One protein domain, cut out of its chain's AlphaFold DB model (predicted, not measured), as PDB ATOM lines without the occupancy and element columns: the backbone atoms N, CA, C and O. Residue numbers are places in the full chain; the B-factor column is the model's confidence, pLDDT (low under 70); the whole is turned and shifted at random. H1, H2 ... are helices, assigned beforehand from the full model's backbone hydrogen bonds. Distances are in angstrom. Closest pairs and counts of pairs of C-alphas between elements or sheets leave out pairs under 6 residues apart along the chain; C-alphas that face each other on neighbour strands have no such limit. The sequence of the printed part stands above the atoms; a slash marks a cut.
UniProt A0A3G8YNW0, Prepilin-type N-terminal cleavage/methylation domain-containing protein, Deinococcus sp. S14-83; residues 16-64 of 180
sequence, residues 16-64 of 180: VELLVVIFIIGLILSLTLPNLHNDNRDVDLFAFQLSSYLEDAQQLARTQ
ATOM      1  N   VAL A  16     204.217 187.710 146.814       91.62
ATOM      2  CA  VAL A  16     203.177 188.616 147.315       91.62
ATOM      3  C   VAL A  16     201.793 188.130 146.898       91.62
ATOM      4  O   VAL A  16     200.901 188.073 147.740       91.62
ATOM      5  N   GLU A  17     201.612 187.720 145.641       87.25
ATOM      6  CA  GLU A  17     200.344 187.137 145.194       87.25
ATOM      7  C   GLU A  17     200.013 185.864 145.983       87.25
ATOM      8  O   GLU A  17     198.868 185.692 146.400       87.25
ATOM      9  N   LEU A  18     201.001 185.008 146.273       90.00
ATOM     10  CA  LEU A  18     200.786 183.795 147.070       90.00
ATOM     11  C   LEU A  18     200.318 184.123 148.497       90.00
ATOM     12  O   LEU A  18     199.381 183.504 149.001       90.00
ATOM     13  N   LEU A  19     200.928 185.123 149.139       90.19
ATOM     14  CA  LEU A  19     200.535 185.571 150.480       90.19
ATOM     15  C   LEU A  19     199.117 186.148 150.504       90.19
ATOM     16  O   LEU A  19     198.355 185.862 151.427       90.19
ATOM     17  N   VAL A  20     198.745 186.919 149.478       94.88
ATOM     18  CA  VAL A  20     197.386 187.459 149.343       94.88
ATOM     19  C   VAL A  20     196.371 186.328 149.181       94.88
ATOM     20  O   VAL A  20     195.332 186.347 149.838       94.88
ATOM     21  N   VAL A  21     196.679 185.305 148.379       94.62
ATOM     22  CA  VAL A  21     195.804 184.135 148.210       94.62
ATOM     23  C   VAL A  21     195.620 183.380 149.528       94.62
ATOM     24  O   VAL A  21     194.484 183.100 149.908       94.62
ATOM     25  N   ILE A  22     196.702 183.107 150.266       93.88
ATOM     26  CA  ILE A  22     196.629 182.423 151.570       93.88
ATOM     27  C   ILE A  22     195.787 183.233 152.565       93.88
ATOM     28  O   ILE A  22     194.957 182.665 153.275       93.88
ATOM     29  N   PHE A  23     195.952 184.558 152.589       94.50
ATOM     30  CA  PHE A  23     195.173 185.440 153.457       94.50
ATOM     31  C   PHE A  23     193.671 185.405 153.130       94.50
ATOM     32  O   PHE A  23     192.844 185.269 154.033       94.50
ATOM     33  N   ILE A  24     193.313 185.469 151.844       94.88
ATOM     34  CA  ILE A  24     191.914 185.396 151.398       94.88
ATOM     35  C   ILE A  24     191.305 184.032 151.743       94.88
ATOM     36  O   ILE A  24     190.192 183.979 152.264       94.88
ATOM     37  N   ILE A  25     192.037 182.936 151.516       93.50
ATOM     38  CA  ILE A  25     191.582 181.586 151.877       93.50
ATOM     39  C   ILE A  25     191.346 181.490 153.389       93.50
ATOM     40  O   ILE A  25     190.304 180.992 153.809       93.50
ATOM     41  N   GLY A  26     192.257 182.029 154.207       92.19
ATOM     42  CA  GLY A  26     192.100 182.072 155.662       92.19
ATOM     43  C   GLY A  26     190.846 182.829 156.111       92.19
ATOM     44  O   GLY A  26     190.118 182.347 156.979       92.19
ATOM     45  N   LEU A  27     190.539 183.970 155.482       90.94
ATOM     46  CA  LEU A  27     189.319 184.731 155.770       90.94
ATOM     47  C   LEU A  27     188.047 183.971 155.386       90.94
ATOM     48  O   LEU A  27     187.092 183.953 156.160       90.94
ATOM     49  N   ILE A  28     188.034 183.324 154.219       89.81
ATOM     50  CA  ILE A  28     186.880 182.537 153.767       89.81
ATOM     51  C   ILE A  28     186.644 181.362 154.719       89.81
ATOM     52  O   ILE A  28     185.519 181.172 155.177       89.81
ATOM     53  N   LEU A  29     187.699 180.622 155.074       84.31
ATOM     54  CA  LEU A  29     187.615 179.503 156.016       84.31
ATOM     55  C   LEU A  29     187.112 179.951 157.393       84.31
ATOM     56  O   LEU A  29     186.261 179.289 157.981       84.31
ATOM     57  N   SER A  30     187.568 181.106 157.884       83.94
ATOM     58  CA  SER A  30     187.108 181.654 159.164       83.94
ATOM     59  C   SER A  30     185.605 181.954 159.189       83.94
ATOM     60  O   SER A  30     185.008 181.932 160.264       83.94
ATOM     61  N   LEU A  31     184.998 182.256 158.038       80.88
ATOM     62  CA  LEU A  31     183.567 182.545 157.927       80.88
ATOM     63  C   LEU A  31     182.728 181.286 157.672       80.88
ATOM     64  O   LEU A  31     181.568 181.237 158.075       80.88
ATOM     65  N   THR A  32     183.288 180.264 157.020       73.75
ATOM     66  CA  THR A  32     182.564 179.025 156.691       73.75
ATOM     67  C   THR A  32     182.602 177.987 157.810       73.75
ATOM     68  O   THR A  32     181.613 177.281 158.008       73.75
ATOM     69  N   LEU A  33     183.688 177.924 158.587       65.25
ATOM     70  CA  LEU A  33     183.842 177.002 159.719       65.25
ATOM     71  C   LEU A  33     182.734 177.089 160.788       65.25
ATOM     72  O   LEU A  33     182.243 176.034 161.190       65.25
ATOM     73  N   PRO A  34     182.263 178.267 161.245       62.50
ATOM     74  CA  PRO A  34     181.210 178.316 162.263       62.50
ATOM     75  C   PRO A  34     179.856 177.769 161.776       62.50
ATOM     76  O   PRO A  34     179.054 177.336 162.598       62.50
ATOM     77  N   ASN A  35     179.607 177.714 160.461       59.59
ATOM     78  CA  ASN A  35     178.385 177.120 159.901       59.59
ATOM     79  C   ASN A  35     178.440 175.582 159.801       59.59
ATOM     80  O   ASN A  35     177.406 174.953 159.588       59.59
ATOM     81  N   LEU A  36     179.617 174.973 159.985       55.97
ATOM     82  CA  LEU A  36     179.807 173.518 160.062       55.97
ATOM     83  C   LEU A  36     179.643 172.976 161.496       55.97
ATOM     84  O   LEU A  36     179.637 171.768 161.708       55.97
ATOM     85  N   HIS A  37     179.453 173.857 162.485       52.91
ATOM     86  CA  HIS A  37     179.422 173.524 163.916       52.91
ATOM     87  C   HIS A  37     178.181 172.734 164.380       52.91
ATOM     88  O   HIS A  37     178.055 172.420 165.562       52.91
ATOM     89  N   ASN A  38     177.264 172.389 163.469       56.47
ATOM     90  CA  ASN A  38     176.161 171.476 163.778       56.47
ATOM     91  C   ASN A  38     176.515 169.994 163.565       56.47
ATOM     92  O   ASN A  38     175.717 169.146 163.956       56.47
ATOM     93  N   ASP A  39     177.699 169.671 163.029       59.56
ATOM     94  CA  ASP A  39     178.190 168.291 162.961       59.56
ATOM     95  C   ASP A  39     179.716 168.250 163.181       59.56
ATOM     96  O   ASP A  39     180.533 168.170 162.266       59.56
ATOM     97  N   ASN A  40     180.121 168.359 164.451       60.09
ATOM     98  CA  ASN A  40     181.520 168.501 164.891       60.09
ATOM     99  C   ASN A  40     182.449 167.325 164.521       60.09
ATOM    100  O   ASN A  40     183.641 167.377 164.804       60.09
ATOM    101  N   ARG A  41     181.938 166.262 163.893       58.66
ATOM    102  CA  ARG A  41     182.744 165.109 163.472       58.66
ATOM    103  C   ARG A  41     183.512 165.344 162.176       58.66
ATOM    104  O   ARG A  41     184.606 164.806 162.034       58.66
ATOM    105  N   ASP A  42     182.988 166.163 161.268       56.62
ATOM    106  CA  ASP A  42     183.583 166.321 159.936       56.62
ATOM    107  C   ASP A  42     184.757 167.312 159.930       56.62
ATOM    108  O   ASP A  42     185.716 167.146 159.174       56.62
ATOM    109  N   VAL A  43     184.731 168.308 160.822       60.69
ATOM    110  CA  VAL A  43     185.811 169.301 160.964       60.69
ATOM    111  C   VAL A  43     187.075 168.667 161.551       60.69
ATOM    112  O   VAL A  43     188.172 168.911 161.048       60.69
ATOM    113  N   ASP A  44     186.926 167.801 162.555       62.97
ATOM    114  CA  ASP A  44     188.050 167.072 163.152       62.97
ATOM    115  C   ASP A  44     188.697 166.114 162.140       62.97
ATOM    116  O   ASP A  44     189.923 165.989 162.071       62.97
ATOM    117  N   LEU A  45     187.878 165.478 161.298       68.12
ATOM    118  CA  LEU A  45     188.335 164.542 160.274       68.12
ATOM    119  C   LEU A  45     189.091 165.265 159.146       68.12
ATOM    120  O   LEU A  45     190.137 164.789 158.697       68.12
ATOM    121  N   PHE A  46     188.624 166.452 158.755       69.31
ATOM    122  CA  PHE A  46     189.330 167.319 157.813       69.31
ATOM    123  C   PHE A  46     190.664 167.830 158.378       69.31
ATOM    124  O   PHE A  46     191.682 167.783 157.685       69.31
ATOM    125  N   ALA A  47     190.692 168.278 159.638       64.12
ATOM    126  CA  ALA A  47     191.917 168.750 160.286       64.12
ATOM    127  C   ALA A  47     192.984 167.644 160.364       64.12
ATOM    128  O   ALA A  47     194.158 167.889 160.071       64.12
ATOM    129  N   PHE A  48     192.569 166.412 160.681       70.94
ATOM    130  CA  PHE A  48     193.451 165.247 160.682       70.94
ATOM    131  C   PHE A  48     194.016 164.954 159.284       70.94
ATOM    132  O   PHE A  48     195.232 164.832 159.125       70.94
ATOM    133  N   GLN A  49     193.173 164.927 158.247       66.00
ATOM    134  CA  GLN A  49     193.631 164.711 156.869       66.00
ATOM    135  C   GLN A  49     194.606 165.796 156.400       66.00
ATOM    136  O   GLN A  49     195.645 165.481 155.822       66.00
ATOM    137  N   LEU A  50     194.317 167.067 156.692       62.09
ATOM    138  CA  LEU A  50     195.187 168.178 156.320       62.09
ATOM    139  C   LEU A  50     196.564 168.075 156.989       62.09
ATOM    140  O   LEU A  50     197.572 168.333 156.335       62.09
ATOM    141  N   SER A  51     196.622 167.667 158.262       67.50
ATOM    142  CA  SER A  51     197.901 167.465 158.954       67.50
ATOM    143  C   SER A  51     198.754 166.375 158.300       67.50
ATOM    144  O   SER A  51     199.933 166.611 158.057       67.50
ATOM    145  N   SER A  52     198.145 165.248 157.910       74.94
ATOM    146  CA  SER A  52     198.836 164.160 157.204       74.94
ATOM    147  C   SER A  52     199.364 164.615 155.844       74.94
ATOM    148  O   SER A  52     200.506 164.330 155.505       74.94
ATOM    149  N   TYR A  53     198.573 165.376 155.076       65.00
ATOM    150  CA  TYR A  53     199.022 165.895 153.781       65.00
ATOM    151  C   TYR A  53     200.149 166.921 153.912       65.00
ATOM    152  O   TYR A  53     201.039 166.966 153.064       65.00
ATOM    153  N   LEU A  54     200.123 167.751 154.957       63.62
ATOM    154  CA  LEU A  54     201.199 168.700 155.231       63.62
ATOM    155  C   LEU A  54     202.481 167.987 155.670       63.62
ATOM    156  O   LEU A  54     203.559 168.403 155.251       63.62
ATOM    157  N   GLU A  55     202.376 166.919 156.460       71.69
ATOM    158  CA  GLU A  55     203.517 166.097 156.870       71.69
ATOM    159  C   GLU A  55     204.138 165.371 155.668       71.69
ATOM    160  O   GLU A  55     205.348 165.479 155.459       71.69
ATOM    161  N   ASP A  56     203.319 164.768 154.802       64.56
ATOM    162  CA  ASP A  56     203.770 164.140 153.556       64.56
ATOM    163  C   ASP A  56     204.402 165.154 152.598       64.56
ATOM    164  O   ASP A  56     205.469 164.900 152.045       64.56
ATOM    165  N   ALA A  57     203.796 166.332 152.416       54.28
ATOM    166  CA  ALA A  57     204.356 167.384 151.569       54.28
ATOM    167  C   ALA A  57     205.668 167.942 152.143       54.28
ATOM    168  O   ALA A  57     206.610 168.209 151.395       54.28
ATOM    169  N   GLN A  58     205.760 168.088 153.469       63.47
ATOM    170  CA  GLN A  58     206.982 168.512 154.145       63.47
ATOM    171  C   GLN A  58     208.074 167.444 154.036       63.47
ATOM    172  O   GLN A  58     209.240 167.785 153.834       63.47
ATOM    173  N   GLN A  59     207.718 166.165 154.145       63.69
ATOM    174  CA  GLN A  59     208.642 165.061 153.949       63.69
ATOM    175  C   GLN A  59     209.090 164.989 152.488       63.69
ATOM    176  O   GLN A  59     210.290 164.930 152.247       63.69
ATOM    177  N   LEU A  60     208.176 165.117 151.524       58.34
ATOM    178  CA  LEU A  60     208.492 165.160 150.098       58.34
ATOM    179  C   LEU A  60     209.456 166.313 149.788       58.34
ATOM    180  O   LEU A  60     210.487 166.088 149.161       58.34
ATOM    181  N   ALA A  61     209.187 167.510 150.318       52.47
ATOM    182  CA  ALA A  61     210.059 168.676 150.185       52.47
ATOM    183  C   ALA A  61     211.431 168.484 150.858       52.47
ATOM    184  O   ALA A  61     212.433 168.974 150.346       52.47
ATOM    185  N   ARG A  62     211.509 167.751 151.978       60.56
ATOM    186  CA  ARG A  62     212.791 167.366 152.602       60.56
ATOM    187  C   ARG A  62     213.536 166.293 151.805       60.56
ATOM    188  O   ARG A  62     214.759 166.292 151.812       60.56
ATOM    189  N   THR A  63     212.811 165.380 151.159       55.81
ATOM    190  CA  THR A  63     213.367 164.241 150.406       55.81
ATOM    191  C   THR A  63     213.629 164.530 148.932       55.81
ATOM    192  O   THR A  63     214.219 163.684 148.262       55.81
ATOM    193  N   GLN A  64     213.261 165.712 148.421       51.41
ATOM    194  CA  GLN A  64     213.794 166.256 147.167       51.41
ATOM    195  C   GLN A  64     215.280 166.620 147.345       51.41
ATOM    196  O   GLN A  64     215.711 167.758 147.179       51.41
TER     197      GLN A  64
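This is residues 16 to 64 of the 180 residues of the protein "Prepilin-type N-terminal cleavage/methylation domain-containing protein" of Deinococcus sp. S14-83 (UniProt A0A3G8YNW0). Two long helices, H1 and then H2, make a flat, open V: they come near each other at the tight turn between them and spread apart toward the first and last printed residues. H1 is kinked by 27 degrees near residue 30. The printed part has 49 residues and no named strand, its class is all helix, and it is only just loose, close to extended, with a radius of gyration of the C-alphas of 14.0 A and spans of 41 by 28 by 6 A.

H1, residues 16 to 36, and H2, residues 40 to 63, run opposite ways at a shallow tilt of 25 degrees. They are close but not clearly touching, with the closest C-alphas, those of Leu 36 and Val 43, 7.4 A apart. Of the O i to N i+4 pairs, 14 of 17 in H1 and 19 of 20 in H2 are within hydrogen-bond range.

H1 begins at C-alpha 16 (203.177, 188.616, 147.315) and measures 30.6 A. H2 measures 35.2 A and ends at C-alpha 63 (213.367, 164.241, 150.406).

The C-alphas farthest apart, those of Asn 38 and Gln 64, are 41.5 A apart. The printed part has no cut. Mean pLDDT is 84 for H1 and 63 for H2.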